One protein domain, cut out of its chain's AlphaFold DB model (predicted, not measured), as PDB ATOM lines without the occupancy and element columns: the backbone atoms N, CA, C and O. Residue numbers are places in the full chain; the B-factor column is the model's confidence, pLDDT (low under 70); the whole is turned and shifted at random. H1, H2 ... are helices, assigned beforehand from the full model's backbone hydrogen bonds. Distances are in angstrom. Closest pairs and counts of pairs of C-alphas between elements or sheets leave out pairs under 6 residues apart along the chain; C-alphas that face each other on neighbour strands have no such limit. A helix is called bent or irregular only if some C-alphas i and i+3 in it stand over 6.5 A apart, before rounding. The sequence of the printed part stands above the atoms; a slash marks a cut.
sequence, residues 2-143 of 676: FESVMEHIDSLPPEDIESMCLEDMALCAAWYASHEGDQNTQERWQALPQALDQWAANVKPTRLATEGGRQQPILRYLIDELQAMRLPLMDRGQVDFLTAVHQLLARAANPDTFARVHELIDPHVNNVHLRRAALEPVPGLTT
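What this domain is: This is residues 2 to 143 of the 676 residues of an uncharacterized protein of Candidatus Hydrogenedentes bacterium (UniProt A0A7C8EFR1). H7 runs through the middle, with H8, the longest helix, kinked along one side of it and H3 crossing it on the other. H5, H1 and H2 gather on the H3 side, H6 packs on H7 and H8, H9 on H3 and H7, and H4 lies farthest out. The printed part has 142 residues with nine named helices, H1 to H9 in order, and no named strand: all helix. It is compact, with a radius of gyration of the C-alphas of 14.8 A and spans of 39 by 39 by 24 A.

Where its parts are: Find C-alpha 111 at (159.035, 145.830, 209.118); from there H8 runs 26.9 A to residue 133, with a kink of 68 degrees near residue 118. H7, residues 92 to 107, is 22.7 A long. Look next for H3 at 22 to 33, H5 at 48 to 58, H6 at 73 to 83, H4 at 39 to 44 and H2 at 14 to 17. H1, residues 3 to 11, begins at (174.751, 157.710, 228.878); H9, 139 to 143, ends at (161.646, 164.932, 231.073).

How they stand to each other: H7 is the hub, touching H3, H5, H6, H8 and H9, and helix packing in the domain as a whole is mostly crossed, with 1 of 7 touching pairs that have a tilt, those that touch only at their ends left out, at a shallow tilt. H7 and H8 form a helical hairpin, closest at C-alphas 95 and 132, 6.0 A. H3 touches H7 at a steep tilt of 64 degrees, C-alphas 26 and 101 being closest at 5.1 A. H8 and H9 are irregular: C-alphas 113 and 116 are 8.2 A apart, 140 and 143 8.8 A. Every O i to N i+4 pair is within hydrogen-bond range in H1, H3, H4, H5, H6 and H7; H8 has 13 of 19, H9 0 of 1 and 0 of 2 for i+3, and H2 is too short.

The domain as a whole: Gln 39 and Glu 67 have the C-alphas farthest apart, 41.8 A. The printed part has no cut. The link from H5 to H6, residues 59 to 72, is long; there pLDDT is under 70 at 61 to 65 and 68 to 69.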
ATOM      1  N   PHE A   2     171.146 158.537 230.698       81.00
ATOM      2  CA  PHE A   2     170.962 157.802 229.427       81.00
ATOM      3  C   PHE A   2     172.291 157.484 228.725       81.00
ATOM      4  O   PHE A   2     172.364 156.551 227.935       81.00
ATOM      5  N   GLU A   3     173.374 158.157 229.125       81.38
ATOM      6  CA  GLU A   3     174.751 157.710 228.878       81.38
ATOM      7  C   GLU A   3     174.997 156.253 229.244       81.38
ATOM      8  O   GLU A   3     175.688 155.580 228.500       81.38
ATOM      9  N   SER A   4     174.369 155.728 230.297       79.81
ATOM     10  CA  SER A   4     174.512 154.318 230.660       79.81
ATOM     11  C   SER A   4     173.914 153.376 229.606       79.81
ATOM     12  O   SER A   4     174.368 152.245 229.485       79.81
ATOM     13  N   VAL A   5     172.924 153.829 228.823       83.00
ATOM     14  CA  VAL A   5     172.373 153.061 227.692       83.00
ATOM     15  C   VAL A   5     173.362 153.072 226.527       83.00
ATOM     16  O   VAL A   5     173.610 152.029 225.935       83.00
ATOM     17  N   MET A   6     173.976 154.221 226.230       86.81
ATOM     18  CA  MET A   6     175.003 154.316 225.186       86.81
ATOM     19  C   MET A   6     176.264 153.533 225.555       86.81
ATOM     20  O   MET A   6     176.737 152.755 224.739       86.81
ATOM     21  N   GLU A   7     176.750 153.660 226.792       85.81
ATOM     22  CA  GLU A   7     177.849 152.855 227.341       85.81
ATOM     23  C   GLU A   7     177.541 151.361 227.249       85.81
ATOM     24  O   GLU A   7     178.422 150.562 226.939       85.81
ATOM     25  N   HIS A   8     176.286 150.977 227.502       83.81
ATOM     26  CA  HIS A   8     175.860 149.596 227.354       83.81
ATOM     27  C   HIS A   8     175.934 149.147 225.892       83.81
ATOM     28  O   HIS A   8     176.618 148.166 225.623       83.81
ATOM     29  N   ILE A   9     175.316 149.876 224.955       83.94
ATOM     30  CA  ILE A   9     175.320 149.530 223.522       83.94
ATOM     31  C   ILE A   9     176.742 149.480 222.956       83.94
ATOM     32  O   ILE A   9     177.069 148.534 222.248       83.94
ATOM     33  N   ASP A  10     177.594 150.444 223.304       84.00
ATOM     34  CA  ASP A  10     178.994 150.500 222.860       84.00
ATOM     35  C   ASP A  10     179.820 149.310 223.387       84.00
ATOM     36  O   ASP A  10     180.794 148.885 222.772       84.00
ATOM     37  N   SER A  11     179.402 148.719 224.513       84.00
ATOM     38  CA  SER A  11     180.031 147.524 225.083       84.00
ATOM     39  C   SER A  11     179.493 146.192 224.545       84.00
ATOM     40  O   SER A  11     180.097 145.151 224.817       84.00
ATOM     41  N   LEU A  12     178.363 146.196 223.826       84.94
ATOM     42  CA  LEU A  12     177.727 144.973 223.338       84.94
ATOM     43  C   LEU A  12     178.394 144.466 222.052       84.94
ATOM     44  O   LEU A  12     178.742 145.255 221.171       84.94
ATOM     45  N   PRO A  13     178.536 143.140 221.884       86.56
ATOM     46  CA  PRO A  13     178.934 142.586 220.605       86.56
ATOM     47  C   PRO A  13     177.832 142.809 219.551       86.56
ATOM     48  O   PRO A  13     176.648 142.898 219.890       86.56
ATOM     49  N   PRO A  14     178.200 142.810 218.257       83.94
ATOM     50  CA  PRO A  14     177.277 142.954 217.135       83.94
ATOM     51  C   PRO A  14     175.983 142.132 217.244       83.94
ATOM     52  O   PRO A  14     174.901 142.650 216.993       83.94
ATOM     53  N   GLU A  15     176.083 140.867 217.648       84.25
ATOM     54  CA  GLU A  15     174.942 139.949 217.732       84.25
ATOM     55  C   GLU A  15     173.940 140.322 218.834       84.25
ATOM     56  O   GLU A  15     172.739 140.090 218.675       84.25
ATOM     57  N   ASP A  16     174.420 140.913 219.930       82.75
ATOM     58  CA  ASP A  16     173.577 141.327 221.053       82.75
ATOM     59  C   ASP A  16     172.888 142.656 220.753       82.75
ATOM     60  O   ASP A  16     171.720 142.830 221.117       82.75
ATOM     61  N   ILE A  17     173.552 143.550 220.003       85.69
ATOM     62  CA  ILE A  17     172.935 144.776 219.482       85.69
ATOM     63  C   ILE A  17     171.667 144.405 218.714       85.69
ATOM     64  O   ILE A  17     170.612 144.936 219.025       85.69
ATOM     65  N   GLU A  18     171.712 143.422 217.810       85.88
ATOM     66  CA  GLU A  18     170.562 142.959 217.005       85.88
ATOM     67  C   GLU A  18     169.347 142.482 217.820       85.88
ATOM     68  O   GLU A  18     168.240 142.379 217.281       85.88
ATOM     69  N   SER A  19     169.550 142.157 219.100       81.62
ATOM     70  CA  SER A  19     168.514 141.688 220.025       81.62
ATOM     71  C   SER A  19     167.908 142.796 220.896       81.62
ATOM     72  O   SER A  19     166.894 142.566 221.563       81.62
ATOM     73  N   MET A  20     168.489 144.000 220.863       85.38
ATOM     74  CA  MET A  20     168.002 145.167 221.594       85.38
ATOM     75  C   MET A  20     166.574 145.529 221.183       85.38
ATOM     76  O   MET A  20     166.174 145.398 220.022       85.38
ATOM     77  N   CYS A  21     165.787 146.019 222.141       86.88
ATOM     78  CA  CYS A  21     164.423 146.448 221.859       86.88
ATOM     79  C   CYS A  21     164.380 147.818 221.162       86.88
ATOM     80  O   CYS A  21     165.276 148.648 221.317       86.88
ATOM     81  N   LEU A  22     163.291 148.068 220.429       89.56
ATOM     82  CA  LEU A  22     163.057 149.324 219.714       89.56
ATOM     83  C   LEU A  22     163.106 150.551 220.641       89.56
ATOM     84  O   LEU A  22     163.686 151.562 220.261       89.56
ATOM     85  N   GLU A  23     162.537 150.470 221.849       90.44
ATOM     86  CA  GLU A  23     162.604 151.566 222.830       90.44
ATOM     87  C   GLU A  23     164.044 151.954 223.190       90.44
ATOM     88  O   GLU A  23     164.359 153.140 223.189       90.44
ATOM     89  N   ASP A  24     164.924 150.991 223.465       90.00
ATOM     90  CA  ASP A  24     166.302 151.292 223.874       90.00
ATOM     91  C   ASP A  24     167.092 151.956 222.743       90.00
ATOM     92  O   ASP A  24     167.763 152.967 222.954       90.00
ATOM     93  N   MET A  25     166.937 151.449 221.517       91.88
ATOM     94  CA  MET A  25     167.575 152.043 220.340       91.88
ATOM     95  C   MET A  25     167.021 153.442 220.048       91.88
ATOM     96  O   MET A  25     167.780 154.355 219.718       91.88
ATOM     97  N   ALA A  26     165.712 153.644 220.215       93.31
ATOM     98  CA  ALA A  26     165.081 154.945 220.028       93.31
ATOM     99  C   ALA A  26     165.498 155.964 221.096       93.31
ATOM    100  O   ALA A  26     165.697 157.132 220.760       93.31
ATOM    101  N   LEU A  27     165.682 155.543 222.353       92.06
ATOM    102  CA  LEU A  27     166.237 156.398 223.409       92.06
ATOM    103  C   LEU A  27     167.641 156.876 223.034       92.06
ATOM    104  O   LEU A  27     167.918 158.070 223.131       92.06
ATOM    105  N   CYS A  28     168.502 155.980 222.549       91.75
ATOM    106  CA  CYS A  28     169.844 156.340 222.100       91.75
ATOM    107  C   CYS A  28     169.832 157.293 220.905       91.75
ATOM    108  O   CYS A  28     170.513 158.318 220.938       91.75
ATOM    109  N   ALA A  29     169.025 157.004 219.882       93.25
ATOM    110  CA  ALA A  29     168.901 157.862 218.708       93.25
ATOM    111  C   ALA A  29     168.384 159.266 219.067       93.25
ATOM    112  O   ALA A  29     168.970 160.267 218.654       93.25
ATOM    113  N   ALA A  30     167.322 159.354 219.875       93.31
ATOM    114  CA  ALA A  30     166.757 160.630 220.306       93.31
ATOM    115  C   ALA A  30     167.728 161.419 221.198       93.31
ATOM    116  O   ALA A  30     167.872 162.631 221.035       93.31
ATOM    117  N   TRP A  31     168.430 160.743 222.114       92.62
ATOM    118  CA  TRP A  31     169.394 161.390 223.001       92.62
ATOM    119  C   TRP A  31     170.587 161.946 222.221       92.62
ATOM    120  O   TRP A  31     170.962 163.102 222.424       92.62
ATOM    121  N   TYR A  32     171.146 161.162 221.296       91.56
ATOM    122  CA  TYR A  32     172.273 161.578 220.460       91.56
ATOM    123  C   TYR A  32     171.903 162.762 219.563       91.56
ATOM    124  O   TYR A  32     172.629 163.754 219.522       91.56
ATOM    125  N   ALA A  33     170.722 162.717 218.937       91.00
ATOM    126  CA  ALA A  33     170.201 163.823 218.136       91.00
ATOM    127  C   ALA A  33     169.955 165.096 218.968       91.00
ATOM    128  O   ALA A  33     170.170 166.204 218.485       91.00
ATOM    129  N   SER A  34     169.550 164.970 220.238       90.88
ATOM    130  CA  SER A  34     169.359 166.134 221.119       90.88
ATOM    131  C   SER A  34     170.663 166.883 221.457       90.88
ATOM    132  O   SER A  34     170.600 168.012 221.939       90.88
ATOM    133  N   HIS A  35     171.831 166.287 221.172       89.56
ATOM    134  CA  HIS A  35     173.166 166.861 221.391       89.56
ATOM    135  C   HIS A  35     173.892 167.218 220.087       89.56
ATOM    136  O   HIS A  35     175.115 167.325 220.083       89.56
ATOM    137  N   GLU A  36     173.185 167.394 218.968       84.88
ATOM    138  CA  GLU A  36     173.799 167.698 217.660       84.88
ATOM    139  C   GLU A  36     174.702 168.955 217.690       84.88
ATOM    140  O   GLU A  36     175.659 169.055 216.928       84.88
ATOM    141  N   GLY A  37     174.455 169.888 218.618       82.50
ATOM    142  CA  GLY A  37     175.271 171.092 218.828       82.50
ATOM    143  C   GLY A  37     176.448 170.959 219.810       82.50
ATOM    144  O   GLY A  37     177.170 171.937 219.994       82.50
ATOM    145  N   ASP A  38     176.647 169.805 220.456       89.00
ATOM    146  CA  ASP A  38     177.731 169.575 221.425       89.00
ATOM    147  C   ASP A  38     178.796 168.632 220.851       89.00
ATOM    148  O   ASP A  38     178.693 167.405 220.930       89.00
ATOM    149  N   GLN A  39     179.848 169.228 220.291       89.31
ATOM    150  CA  GLN A  39     180.906 168.509 219.585       89.31
ATOM    151  C   GLN A  39     181.619 167.464 220.462       89.31
ATOM    152  O   GLN A  39     181.911 166.370 219.986       89.31
ATOM    153  N   ASN A  40     181.822 167.741 221.756       89.75
ATOM    154  CA  ASN A  40     182.483 166.800 222.668       89.75
ATOM    155  C   ASN A  40     181.650 165.525 222.861       89.75
ATOM    156  O   ASN A  40     182.183 164.414 222.900       89.75
ATOM    157  N   THR A  41     180.331 165.684 222.977       87.06
ATOM    158  CA  THR A  41     179.397 164.564 223.126       87.06
ATOM    159  C   THR A  41     179.288 163.755 221.832       87.06
ATOM    160  O   THR A  41     179.282 162.523 221.882       87.06
ATOM    161  N   GLN A  42     179.257 164.428 220.679       88.44
ATOM    162  CA  GLN A  42     179.222 163.777 219.365       88.44
ATOM    163  C   GLN A  42     180.485 162.946 219.099       88.44
ATOM    164  O   GLN A  42     180.375 161.799 218.666       88.44
ATOM    165  N   GLU A  43     181.669 163.485 219.409       89.56
ATOM    166  CA  GLU A  43     182.953 162.786 219.261       89.56
ATOM    167  C   GLU A  43     183.052 161.570 220.193       89.56
ATOM    168  O   GLU A  43     183.473 160.493 219.764       89.56
ATOM    169  N   ARG A  44     182.604 161.701 221.453       89.31
ATOM    170  CA  ARG A  44     182.599 160.594 222.427       89.31
ATOM    171  C   ARG A  44     181.752 159.405 221.963       89.31
ATOM    172  O   ARG A  44     182.132 158.269 222.222       89.31
ATOM    173  N   TRP A  45     180.633 159.661 221.285       90.06
ATOM    174  CA  TRP A  45     179.654 158.642 220.881       90.06
ATOM    175  C   TRP A  45     179.570 158.434 219.363       90.06
ATOM    176  O   TRP A  45     178.544 157.994 218.849       90.06
ATOM    177  N   GLN A  46     180.652 158.705 218.628       89.19
ATOM    178  CA  GLN A  46     180.688 158.617 217.160       89.19
ATOM    179  C   GLN A  46     180.385 157.218 216.584       89.19
ATOM    180  O   GLN A  46     180.031 157.104 215.412       89.19
ATOM    181  N   ALA A  47     180.516 156.153 217.383       87.44
ATOM    182  CA  ALA A  47     180.203 154.780 216.976       87.44
ATOM    183  C   ALA A  47     178.693 154.463 217.018       87.44
ATOM    184  O   ALA A  47     178.235 153.505 216.393       87.44
ATOM    185  N   LEU A  48     177.895 155.277 217.719       89.06
ATOM    186  CA  LEU A  48     176.474 155.011 217.940       89.06
ATOM    187  C   LEU A  48     175.633 154.997 216.648       89.06
ATOM    188  O   LEU A  48     174.806 154.093 216.515       89.06
ATOM    189  N   PRO A  49     175.824 155.911 215.670       91.50
ATOM    190  CA  PRO A  49     175.133 155.820 214.385       91.50
ATOM    191  C   PRO A  49     175.362 154.476 213.687       91.50
ATOM    192  O   PRO A  49     174.410 153.865 213.216       91.50
ATOM    193  N   GLN A  50     176.593 153.955 213.703       90.75
ATOM    194  CA  GLN A  50     176.901 152.653 213.109       90.75
ATOM    195  C   GLN A  50     176.172 151.508 213.829       90.75
ATOM    196  O   GLN A  50     175.654 150.606 213.170       90.75
ATOM    197  N   ALA A  51     176.080 151.552 215.162       90.69
ATOM    198  CA  ALA A  51     175.320 150.571 215.937       90.69
ATOM    199  C   ALA A  51     173.808 150.631 215.640       90.69
ATOM    200  O   ALA A  51     173.156 149.592 215.527       90.69
ATOM    201  N   LEU A  52     173.244 151.833 215.466       92.50
ATOM    202  CA  LEU A  52     171.842 152.029 215.072       92.50
ATOM    203  C   LEU A  52     171.567 151.488 213.665       92.50
ATOM    204  O   LEU A  52     170.547 150.833 213.446       92.50
ATOM    205  N   ASP A  53     172.480 151.730 212.726       92.38
ATOM    206  CA  ASP A  53     172.403 151.223 211.355       92.38
ATOM    207  C   ASP A  53     172.463 149.695 211.334       92.38
ATOM    208  O   ASP A  53     171.669 149.048 210.653       92.38
ATOM    209  N   GLN A  54     173.369 149.120 212.125       91.25
ATOM    210  CA  GLN A  54     173.504 147.680 212.265       91.25
ATOM    211  C   GLN A  54     172.248 147.050 212.873       91.25
ATOM    212  O   GLN A  54     171.750 146.053 212.348       91.25
ATOM    213  N   TRP A  55     171.705 147.636 213.945       92.81
ATOM    214  CA  TRP A  55     170.440 147.186 214.519       92.81
ATOM    215  C   TRP A  55     169.329 147.230 213.477       92.81
ATOM    216  O   TRP A  55     168.666 146.225 213.256       92.81
ATOM    217  N   ALA A  56     169.159 148.356 212.781       91.69
ATOM    218  CA  ALA A  56     168.113 148.497 211.775       91.69
ATOM    219  C   ALA A  56     168.260 147.454 210.652       91.69
ATOM    220  O   ALA A  56     167.267 146.860 210.240       91.69
ATOM    221  N   ALA A  57     169.485 147.173 210.204       90.94
ATOM    222  CA  ALA A  57     169.757 146.198 209.149       90.94
ATOM    223  C   ALA A  57     169.511 144.738 209.568       90.94
ATOM    224  O   ALA A  57     169.115 143.924 208.735       90.94
ATOM    225  N   ASN A  58     169.731 144.402 210.841       89.50
ATOM    226  CA  ASN A  58     169.800 143.012 211.297       89.50
ATOM    227  C   ASN A  58     168.838 142.675 212.448       89.50
ATOM    228  O   ASN A  58     168.935 141.586 213.019       89.50
ATOM    229  N   VAL A  59     167.927 143.583 212.816       85.94
ATOM    230  CA  VAL A  59     167.031 143.409 213.965       85.94
ATOM    231  C   VAL A  59     166.298 142.074 213.892       85.94
ATOM    232  O   VAL A  59     165.585 141.757 212.934       85.94
ATOM    233  N   LYS A  60     166.482 141.268 214.935       76.06
ATOM    234  CA  LYS A  60     165.809 139.979 215.064       76.06
ATOM    235  C   LYS A  60     164.469 140.199 215.761       76.06
ATOM    236  O   LYS A  60     164.401 140.987 216.706       76.06
ATOM    237  N   PRO A  61     163.401 139.479 215.369       66.06
ATOM    238  CA  PRO A  61     162.160 139.508 216.122       66.06
ATOM    239  C   PRO A  61     162.450 139.199 217.584       66.06
ATOM    240  O   PRO A  61     163.037 138.153 217.887       66.06
ATOM    241  N   THR A  62     162.057 140.107 218.486       62.75
ATOM    242  CA  THR A  62     162.148 139.863 219.926       62.75
ATOM    243  C   THR A  62     161.430 138.549 220.176       62.75
ATOM    244  O   THR A  62     160.233 138.435 219.903       62.75
ATOM    245  N   ARG A  63     162.183 137.513 220.567       54.88
ATOM    246  CA  ARG A  63     161.674 136.141 220.595       54.88
ATOM    247  C   ARG A  63     160.344 136.146 221.354       54.88
ATOM    248  O   ARG A  63     160.323 136.524 222.523       54.88
ATOM    249  N   LEU A  64     159.268 135.628 220.748       56.28
ATOM    250  CA  LEU A  64     157.976 135.318 221.404       56.28
ATOM    251  C   LEU A  64     158.118 134.278 222.547       56.28
ATOM    252  O   LEU A  64     157.160 133.649 222.978       56.28
ATOM    253  N   ALA A  65     159.344 134.048 223.008       65.06
ATOM    254  CA  ALA A  65     159.775 133.022 223.921       65.06
ATOM    255  C   ALA A  65     159.628 133.413 225.395       65.06
ATOM    256  O   ALA A  65     159.917 132.559 226.227       65.06
ATOM    257  N   THR A  66     159.250 134.654 225.720       75.88
ATOM    258  CA  THR A  66     159.163 135.152 227.100       75.88
ATOM    259  C   THR A  66     157.827 135.835 227.383       75.88
ATOM    260  O   THR A  66     157.345 136.641 226.587       75.88
ATOM    261  N   GLU A  67     157.243 135.555 228.552       79.75
ATOM    262  CA  GLU A  67     156.073 136.288 229.055       79.75
ATOM    263  C   GLU A  67     156.461 137.707 229.516       79.75
ATOM    264  O   GLU A  67     155.618 138.604 229.577       79.75
ATOM    265  N   GLY A  68     157.749 137.932 229.809       67.88
ATOM    266  CA  GLY A  68     158.336 139.215 230.201       67.88
ATOM    267  C   GLY A  68     158.685 140.136 229.029       67.88
ATOM    268  O   GLY A  68     159.533 141.006 229.180       67.88
ATOM    269  N   GLY A  69     158.066 139.967 227.855       68.06
ATOM    270  CA  GLY A  69     158.386 140.717 226.626       68.06
ATOM    271  C   GLY A  69     157.886 142.169 226.575       68.06
ATOM    272  O   GLY A  69     158.019 142.841 225.558       68.06
ATOM    273  N   ARG A  70     157.292 142.675 227.655       70.12
ATOM    274  CA  ARG A  70     156.652 143.999 227.734       70.12
ATOM    275  C   ARG A  70     157.604 145.134 228.176       70.12
ATOM    276  O   ARG A  70     157.136 146.191 228.598       70.12
ATOM    277  N   GLN A  71     158.909 144.952 227.942       75.38
ATOM    278  CA  GLN A  71     160.062 145.787 228.350       75.38
ATOM    279  C   GLN A  71     160.167 147.178 227.686       75.38
ATOM    280  O   GLN A  71     161.252 147.751 227.623       75.38
ATOM    281  N   GLN A  72     159.065 147.707 227.153       85.19
ATOM    282  CA  GLN A  72     159.024 148.988 226.439       85.19
ATOM    283  C   GLN A  72     158.026 149.956 227.106       85.19
ATOM    284  O   GLN A  72     156.992 150.290 226.516       85.19
ATOM    285  N   PRO A  73     158.230 150.313 228.390       84.25
ATOM    286  CA  PRO A  73     157.281 151.116 229.152       84.25
ATOM    287  C   PRO A  73     157.099 152.551 228.666       84.25
ATOM    288  O   PRO A  73     155.972 153.045 228.726       84.25
ATOM    289  N   ILE A  74     158.162 153.215 228.208       88.88
ATOM    290  CA  ILE A  74     158.083 154.590 227.702       88.88
ATOM    291  C   ILE A  74     157.294 154.581 226.400       88.88
ATOM    292  O   ILE A  74     156.321 155.321 226.264       88.88
ATOM    293  N   LEU A  75     157.651 153.690 225.475       90.88
ATOM    294  CA  LEU A  75     156.977 153.572 224.191       90.88
ATOM    295  C   LEU A  75     155.489 153.275 224.365       90.88
ATOM    296  O   LEU A  75     154.653 153.913 223.733       90.88
ATOM    297  N   ARG A  76     155.141 152.342 225.255       88.88
ATOM    298  CA  ARG A  76     153.740 152.008 225.537       88.88
ATOM    299  C   ARG A  76     152.973 153.194 226.110       88.88
ATOM    300  O   ARG A  76     151.896 153.498 225.615       88.88
ATOM    301  N   TYR A  77     153.539 153.867 227.110       89.62
ATOM    302  CA  TYR A  77     152.925 155.050 227.708       89.62
ATOM    303  C   TYR A  77     152.676 156.149 226.666       89.62
ATOM    304  O   TYR A  77     151.580 156.701 226.599       89.62
ATOM    305  N   LEU A  78     153.660 156.432 225.812       92.38
ATOM    306  CA  LEU A  78     153.534 157.481 224.802       92.38
ATOM    307  C   LEU A  78     152.572 157.105 223.672       92.38
ATOM    308  O   LEU A  78     151.849 157.973 223.191       92.38
ATOM    309  N   ILE A  79     152.498 155.829 223.284       93.06
ATOM    310  CA  ILE A  79     151.463 155.348 222.358       93.06
ATOM    311  C   ILE A  79     150.069 155.541 222.966       93.06
ATOM    312  O   ILE A  79     149.189 156.062 222.284       93.06
ATOM    313  N   ASP A  80     149.865 155.186 224.238       92.31
ATOM    314  CA  ASP A  80     148.569 155.366 224.908       92.31
ATOM    315  C   ASP A  80     148.154 156.855 224.925       92.31
ATOM    316  O   ASP A  80     146.996 157.194 224.665       92.31
ATOM    317  N   GLU A  81     149.102 157.767 225.160       93.31
ATOM    318  CA  GLU A  81     148.868 159.215 225.121       93.31
ATOM    319  C   GLU A  81     148.592 159.741 223.694       93.31
ATOM    320  O   GLU A  81     147.730 160.610 223.516       93.31
ATOM    321  N   LEU A  82     149.253 159.195 222.659       92.56
ATOM    322  CA  LEU A  82     148.940 159.495 221.252       92.56
ATOM    323  C   LEU A  82     147.510 159.073 220.901       92.56
ATOM    324  O   LEU A  82     146.744 159.878 220.369       92.56
ATOM    325  N   GLN A  83     147.129 157.843 221.254       92.19
ATOM    326  CA  GLN A  83     145.787 157.308 221.010       92.19
ATOM    327  C   GLN A  83     144.704 158.077 221.776       92.19
ATOM    328  O   GLN A  83     143.582 158.229 221.293       92.19
ATOM    329  N   ALA A  84     145.042 158.609 222.952       93.44
ATOM    330  CA  ALA A  84     144.176 159.490 223.731       93.44
ATOM    331  C   ALA A  84     144.116 160.936 223.194       93.44
ATOM    332  O   ALA A  84     143.488 161.787 223.825       93.44
ATOM    333  N   MET A  85     144.749 161.228 222.050       91.50
ATOM    334  CA  MET A  85     144.812 162.553 221.419       91.50
ATOM    335  C   MET A  85     145.449 163.630 222.316       91.50
ATOM    336  O   MET A  85     145.127 164.814 222.213       91.50
ATOM    337  N   ARG A  86     146.382 163.233 223.190       94.50
ATOM    338  CA  ARG A  86     147.071 164.122 224.143       94.50
ATOM    339  C   ARG A  86     148.428 164.623 223.658       94.50
ATOM    340  O   ARG A  86     149.158 165.247 224.420       94.50
ATOM    341  N   LEU A  87     148.734 164.457 222.372       93.00
ATOM    342  CA  LEU A  87     149.934 165.011 221.736       93.00
ATOM    343  C   LEU A  87     150.198 166.506 222.049       93.00
ATOM    344  O   LEU A  87     151.357 166.857 222.261       93.00
ATOM    345  N   PRO A  88     149.191 167.403 222.147       93.88
ATOM    346  CA  PRO A  88     149.436 168.799 222.527       93.88
ATOM    347  C   PRO A  88     150.024 168.993 223.934       93.88
ATOM    348  O   PRO A  88     150.584 170.052 224.205       93.88
ATOM    349  N   LEU A  89     149.881 168.005 224.824       93.12
ATOM    350  CA  LEU A  89     150.429 168.021 226.185       93.12
ATOM    351  C   LEU A  89     151.836 167.420 226.257       93.12
ATOM    352  O   LEU A  89     152.501 167.593 227.273       93.12
ATOM    353  N   MET A  90     152.286 166.742 225.199       93.31
ATOM    354  CA  MET A  90     153.611 166.135 225.168       93.31
ATOM    355  C   MET A  90     154.702 167.199 225.075       93.31
ATOM    356  O   MET A  90     154.558 168.218 224.375       93.31
ATOM    357  N   ASP A  91     155.792 166.934 225.784       92.94
ATOM    358  CA  ASP A  91     156.993 167.758 225.788       92.94
ATOM    359  C   ASP A  91     157.943 167.417 224.630       92.94
ATOM    360  O   ASP A  91     157.687 166.540 223.799       92.94
ATOM    361  N   ARG A  92     159.060 168.148 224.561       92.88
ATOM    362  CA  ARG A  92     160.039 168.001 223.487       92.88
ATOM    363  C   ARG A  92     160.701 166.621 223.479       92.88
ATOM    364  O   ARG A  92     160.808 166.025 222.411       92.88
ATOM    365  N   GLY A  93     161.120 166.111 224.637       91.50
ATOM    366  CA  GLY A  93     161.829 164.836 224.747       91.50
ATOM    367  C   GLY A  93     160.952 163.646 224.360       91.50
ATOM    368  O   GLY A  93     161.393 162.762 223.628       91.50
ATOM    369  N   GLN A  94     159.683 163.663 224.770       93.38
ATOM    370  CA  GLN A  94     158.684 162.656 224.397       93.38
ATOM    371  C   GLN A  94     158.439 162.626 222.879       93.38
ATOM    372  O   GLN A  94     158.379 161.559 222.265       93.38
ATOM    373  N   VAL A  95     158.332 163.803 222.258       94.50
ATOM    374  CA  VAL A  95     158.117 163.953 220.812       94.50
ATOM    375  C   VAL A  95     159.363 163.566 220.004       94.50
ATOM    376  O   VAL A  95     159.242 162.918 218.960       94.50
ATOM    377  N   ASP A  96     160.561 163.920 220.479       94.62
ATOM    378  CA  ASP A  96     161.831 163.500 219.872       94.62
ATOM    379  C   ASP A  96     162.001 161.975 219.942       94.62
ATOM    380  O   ASP A  96     162.368 161.357 218.942       94.62
ATOM    381  N   PHE A  97     161.643 161.350 221.068       94.81
ATOM    382  CA  PHE A  97     161.636 159.894 221.205       94.81
ATOM    383  C   PHE A  97     160.684 159.220 220.206       94.81
ATOM    384  O   PHE A  97     161.105 158.333 219.467       94.81
ATOM    385  N   LEU A  98     159.425 159.664 220.108       95.50
ATOM    386  CA  LEU A  98     158.465 159.119 219.133       95.50
ATOM    387  C   LEU A  98     158.936 159.304 217.681       95.50
ATOM    388  O   LEU A  98     158.731 158.429 216.839       95.50
ATOM    389  N   THR A  99     159.606 160.423 217.397       95.12
ATOM    390  CA  THR A  99     160.223 160.672 216.090       95.12
ATOM    391  C   THR A  99     161.333 159.659 215.800       95.12
ATOM    392  O   THR A  99     161.368 159.093 214.707       95.12
ATOM    393  N   ALA A 100     162.208 159.391 216.773       95.25
ATOM    394  CA  ALA A 100     163.278 158.406 216.642       95.25
ATOM    395  C   ALA A 100     162.736 156.979 216.463       95.25
ATOM    396  O   ALA A 100     163.228 156.242 215.610       95.25
ATOM    397  N   VAL A 101     161.676 156.610 217.194       94.88
ATOM    398  CA  VAL A 101     160.967 155.332 217.012       94.88
ATOM    399  C   VAL A 101     160.506 155.181 215.565       94.88
ATOM    400  O   VAL A 101     160.820 154.183 214.924       94.88
ATOM    401  N   HIS A 102     159.804 156.180 215.026       94.25
ATOM    402  CA  HIS A 102     159.308 156.131 213.651       94.25
ATOM    403  C   HIS A 102     160.445 156.028 212.619       94.25
ATOM    404  O   HIS A 102     160.377 155.219 211.696       94.25
ATOM    405  N   GLN A 103     161.528 156.791 212.799       93.38
ATOM    406  CA  GLN A 103     162.701 156.721 211.922       93.38
ATOM    407  C   GLN A 103     163.365 155.341 211.939       93.38
ATOM    408  O   GLN A 103     163.759 154.843 210.888       93.38
ATOM    409  N   LEU A 104     163.482 154.713 213.109       92.94
ATOM    410  CA  LEU A 104     164.038 153.366 213.235       92.94
ATOM    411  C   LEU A 104     163.130 152.312 212.598       92.94
ATOM    412  O   LEU A 104     163.627 151.433 211.899       92.94
ATOM    413  N   LEU A 105     161.809 152.432 212.766       90.75
ATOM    414  CA  LEU A 105     160.835 151.547 212.123       90.75
ATOM    415  C   LEU A 105     160.922 151.600 210.596       90.75
ATOM    416  O   LEU A 105     160.940 150.554 209.955       90.75
ATOM    417  N   ALA A 106     161.039 152.800 210.021       89.31
ATOM    418  CA  ALA A 106     161.162 152.987 208.575       89.31
ATOM    419  C   ALA A 106     162.453 152.386 207.987       89.31
ATOM    420  O   ALA A 106     162.533 152.133 206.787       89.31
ATOM    421  N   ARG A 107     163.476 152.183 208.825       90.88
ATOM    422  CA  ARG A 107     164.796 151.673 208.435       90.88
ATOM    423  C   ARG A 107     164.995 150.194 208.760       90.88
ATOM    424  O   ARG A 107     165.966 149.610 208.287       90.88
ATOM    425  N   ALA A 108     164.118 149.605 209.571       88.62
ATOM    426  CA  ALA A 108     164.227 148.220 210.000       88.62
ATOM    427  C   ALA A 108     164.085 147.264 208.803       88.62
ATOM    428  O   ALA A 108     163.100 147.313 208.069       88.62
ATOM    429  N   ALA A 109     165.038 146.346 208.636       85.25
ATOM    430  CA  ALA A 109     165.064 145.382 207.536       85.25
ATOM    431  C   ALA A 109     163.887 144.393 207.558       85.25
ATOM    432  O   ALA A 109     163.563 143.796 206.533       85.25
ATOM    433  N   ASN A 110     163.233 144.229 208.714       81.69
ATOM    434  CA  ASN A 110     162.045 143.398 208.876       81.69
ATOM    435  C   ASN A 110     160.876 144.208 209.484       81.69
ATOM    436  O   ASN A 110     160.646 144.137 210.697       81.69
ATOM    437  N   PRO A 111     160.127 144.967 208.659       78.25
ATOM    438  CA  PRO A 111     159.035 145.830 209.118       78.25
ATOM    439  C   PRO A 111     157.905 145.067 209.820       78.25
ATOM    440  O   PRO A 111     157.319 145.569 210.781       78.25
ATOM    441  N   ASP A 112     157.639 143.825 209.399       82.25
ATOM    442  CA  ASP A 112     156.555 142.989 209.931       82.25
ATOM    443  C   ASP A 112     156.714 142.711 211.431       82.25
ATOM    444  O   ASP A 112     155.729 142.615 212.165       82.25
ATOM    445  N   THR A 113     157.959 142.657 211.914       78.06
ATOM    446  CA  THR A 113     158.284 142.490 213.342       78.06
ATOM    447  C   THR A 113     157.650 143.581 214.206       78.06
ATOM    448  O   THR A 113     157.275 143.339 215.355       78.06
ATOM    449  N   PHE A 114     157.499 144.782 213.648       85.75
ATOM    450  CA  PHE A 114     157.000 145.957 214.346       85.75
ATOM    451  C   PHE A 114     155.704 146.509 213.749       85.75
ATOM    452  O   PHE A 114     155.302 147.613 214.119       85.75
ATOM    453  N   ALA A 115     155.020 145.744 212.889       85.25
ATOM    454  CA  ALA A 115     153.816 146.178 212.179       85.25
ATOM    455  C   ALA A 115     152.785 146.828 213.112       85.25
ATOM    456  O   ALA A 115     152.327 147.936 212.859       85.25
ATOM    457  N   ARG A 116     152.515 146.210 214.270       88.00
ATOM    458  CA  ARG A 116     151.594 146.773 215.267       88.00
ATOM    459  C   ARG A 116     152.044 148.136 215.794       88.00
ATOM    460  O   ARG A 116     151.214 149.008 216.003       88.00
ATOM    461  N   VAL A 117     153.328 148.315 216.092       88.88
ATOM    462  CA  VAL A 117     153.828 149.603 216.606       88.88
ATOM    463  C   VAL A 117     153.724 150.662 215.512       88.88
ATOM    464  O   VAL A 117     153.271 151.771 215.783       88.88
ATOM    465  N   HIS A 118     154.071 150.296 214.278       89.06
ATOM    466  CA  HIS A 118     153.931 151.158 213.113       89.06
ATOM    467  C   HIS A 118     152.474 151.599 212.911       89.06
ATOM    468  O   HIS A 118     152.206 152.793 212.881       89.06
ATOM    469  N   GLU A 119     151.516 150.666 212.885       91.12
ATOM    470  CA  GLU A 119     150.073 150.946 212.772       91.12
ATOM    471  C   GLU A 119     149.556 151.927 213.835       91.12
ATOM    472  O   GLU A 119     148.649 152.714 213.569       91.12
ATOM    473  N   LEU A 120     150.116 151.877 215.046       92.81
ATOM    474  CA  LEU A 120     149.698 152.726 216.161       92.81
ATOM    475  C   LEU A 120     150.288 154.141 216.107       92.81
ATOM    476  O   LEU A 120     149.674 155.063 216.637       92.81
ATOM    477  N   ILE A 121     151.465 154.319 215.501       92.25
ATOM    478  CA  ILE A 121     152.177 155.607 215.469       92.25
ATOM    479  C   ILE A 121     151.957 156.339 214.143       92.25
ATOM    480  O   ILE A 121     151.726 157.550 214.163       92.25
ATOM    481  N   ASP A 122     151.990 155.625 213.015       92.69
ATOM    482  CA  ASP A 122     151.947 156.164 211.647       92.69
ATOM    483  C   ASP A 122     150.826 157.203 211.413       92.69
ATOM    484  O   ASP A 122     151.129 158.307 210.948       92.69
ATOM    485  N   PRO A 123     149.570 156.984 211.869       94.50
ATOM    486  CA  PRO A 123     148.491 157.966 211.696       94.50
ATOM    487  C   PRO A 123     148.759 159.331 212.351       94.50
ATOM    488  O   PRO A 123     148.135 160.334 211.997       94.50
ATOM    489  N   HIS A 124     149.665 159.382 213.328       94.06
ATOM    490  CA  HIS A 124     149.962 160.569 214.122       94.06
ATOM    491  C   HIS A 124     151.281 161.253 213.730       94.06
ATOM    492  O   HIS A 124     151.519 162.373 214.182       94.06
ATOM    493  N   VAL A 125     152.116 160.648 212.875       93.50
ATOM    494  CA  VAL A 125     153.499 161.091 212.587       93.50
ATOM    495  C   VAL A 125     153.577 162.543 212.114       93.50
ATOM    496  O   VAL A 125     154.385 163.319 212.625       93.50
ATOM    497  N   ASN A 126     152.694 162.960 211.202       94.38
ATOM    498  CA  ASN A 126     152.661 164.348 210.727       94.38
ATOM    499  C   ASN A 126     152.408 165.338 211.874       94.38
ATOM    500  O   ASN A 126     153.070 166.370 211.972       94.38
ATOM    501  N   ASN A 127     151.491 165.002 212.781       94.62
ATOM    502  CA  ASN A 127     151.193 165.840 213.938       94.62
ATOM    503  C   ASN A 127     152.351 165.835 214.942       94.62
ATOM    504  O   ASN A 127     152.653 166.881 215.516       94.62
ATOM    505  N   VAL A 128     153.021 164.693 215.135       95.25
ATOM    506  CA  VAL A 128     154.229 164.578 215.972       95.25
ATOM    507  C   VAL A 128     155.323 165.506 215.438       95.25
ATOM    508  O   VAL A 128     155.890 166.277 216.208       95.25
ATOM    509  N   HIS A 129     155.557 165.535 214.123       94.75
ATOM    510  CA  HIS A 129     156.524 166.446 213.502       94.75
ATOM    511  C   HIS A 129     156.138 167.926 213.619       94.75
ATOM    512  O   HIS A 129     156.996 168.755 213.927       94.75
ATOM    513  N   LEU A 130     154.861 168.272 213.426       95.19
ATOM    514  CA  LEU A 130     154.377 169.643 213.624       95.19
ATOM    515  C   LEU A 130     154.554 170.095 215.078       95.19
ATOM    516  O   LEU A 130     155.024 171.203 215.335       95.19
ATOM    517  N   ARG A 131     154.232 169.220 216.037       94.69
ATOM    518  CA  ARG A 131     154.440 169.481 217.462       94.69
ATOM    519  C   ARG A 131     155.923 169.638 217.784       94.69
ATOM    520  O   ARG A 131     156.271 170.562 218.510       94.69
ATOM    521  N   ARG A 132     156.784 168.791 217.212       94.62
ATOM    522  CA  ARG A 132     158.245 168.884 217.337       94.62
ATOM    523  C   ARG A 132     158.727 170.269 216.914       94.62
ATOM    524  O   ARG A 132     159.403 170.933 217.686       94.62
ATOM    525  N   ALA A 133     158.327 170.737 215.732       94.31
ATOM    526  CA  ALA A 133     158.725 172.045 215.207       94.31
ATOM    527  C   ALA A 133     158.253 173.231 216.072       94.31
ATOM    528  O   ALA A 133     158.891 174.279 216.069       94.31
ATOM    529  N   ALA A 134     157.160 173.065 216.822       94.00
ATOM    530  CA  ALA A 134     156.614 174.085 217.715       94.00
ATOM    531  C   ALA A 134     157.276 174.132 219.109       94.00
ATOM    532  O   ALA A 134     156.917 174.989 219.915       94.00
ATOM    533  N   LEU A 135     158.189 173.208 219.419       93.38
ATOM    534  CA  LEU A 135     158.843 173.088 220.723       93.38
ATOM    535  C   LEU A 135     160.342 173.371 220.618       93.38
ATOM    536  O   LEU A 135     161.012 172.854 219.718       93.38
ATOM    537  N   GLU A 136     160.874 174.128 221.577       90.38
ATOM    538  CA  GLU A 136     162.310 174.402 221.670       90.38
ATOM    539  C   GLU A 136     163.103 173.107 221.927       90.38
ATOM    540  O   GLU A 136     162.650 172.265 222.710       90.38
ATOM    541  N   PRO A 137     164.267 172.911 221.276       86.12
ATOM    542  CA  PRO A 137     165.135 171.767 221.539       86.12
ATOM    543  C   PRO A 137     165.612 171.743 222.995       86.12
ATOM    544  O   PRO A 137     166.087 172.752 223.513       86.12
ATOM    545  N   VAL A 138     165.534 170.575 223.636       84.44
ATOM    546  CA  VAL A 138     166.031 170.358 225.001       84.44
ATOM    547  C   VAL A 138     167.057 169.224 224.964       84.44
ATOM    548  O   VAL A 138     166.685 168.100 224.613       84.44
ATOM    549  N   PRO A 139     168.332 169.480 225.305       84.31
ATOM    550  CA  PRO A 139     169.353 168.444 225.279       84.31
ATOM    551  C   PRO A 139     169.103 167.395 226.370       84.31
ATOM    552  O   PRO A 139     168.688 167.705 227.487       84.31
ATOM    553  N   GLY A 140     169.369 166.135 226.036       81.88
ATOM    554  CA  GLY A 140     169.452 165.036 226.995       81.88
ATOM    555  C   GLY A 140     168.148 164.383 227.428       81.88
ATOM    556  O   GLY A 140     168.208 163.487 228.264       81.88
ATOM    557  N   LEU A 141     167.005 164.746 226.836       86.50
ATOM    558  CA  LEU A 141     165.700 164.123 227.115       86.50
ATOM    559  C   LEU A 141     165.311 164.173 228.609       86.50
ATOM    560  O   LEU A 141     164.807 163.197 229.164       86.50
ATOM    561  N   THR A 142     165.562 165.306 229.268       81.44
ATOM    562  CA  THR A 142     165.451 165.469 230.731       81.44
ATOM    563  C   THR A 142     164.096 165.062 231.314       81.44
ATOM    564  O   THR A 142     164.055 164.444 232.370       81.44
ATOM    565  N   THR A 143     162.992 165.315 230.616       81.69
ATOM    566  CA  THR A 143     161.646 164.932 231.073       81.69
ATOM    567  C   THR A 143     161.426 163.418 231.091       81.69
ATOM    568  O   THR A 143     160.882 162.881 232.051       81.69
TER     569      THR A 143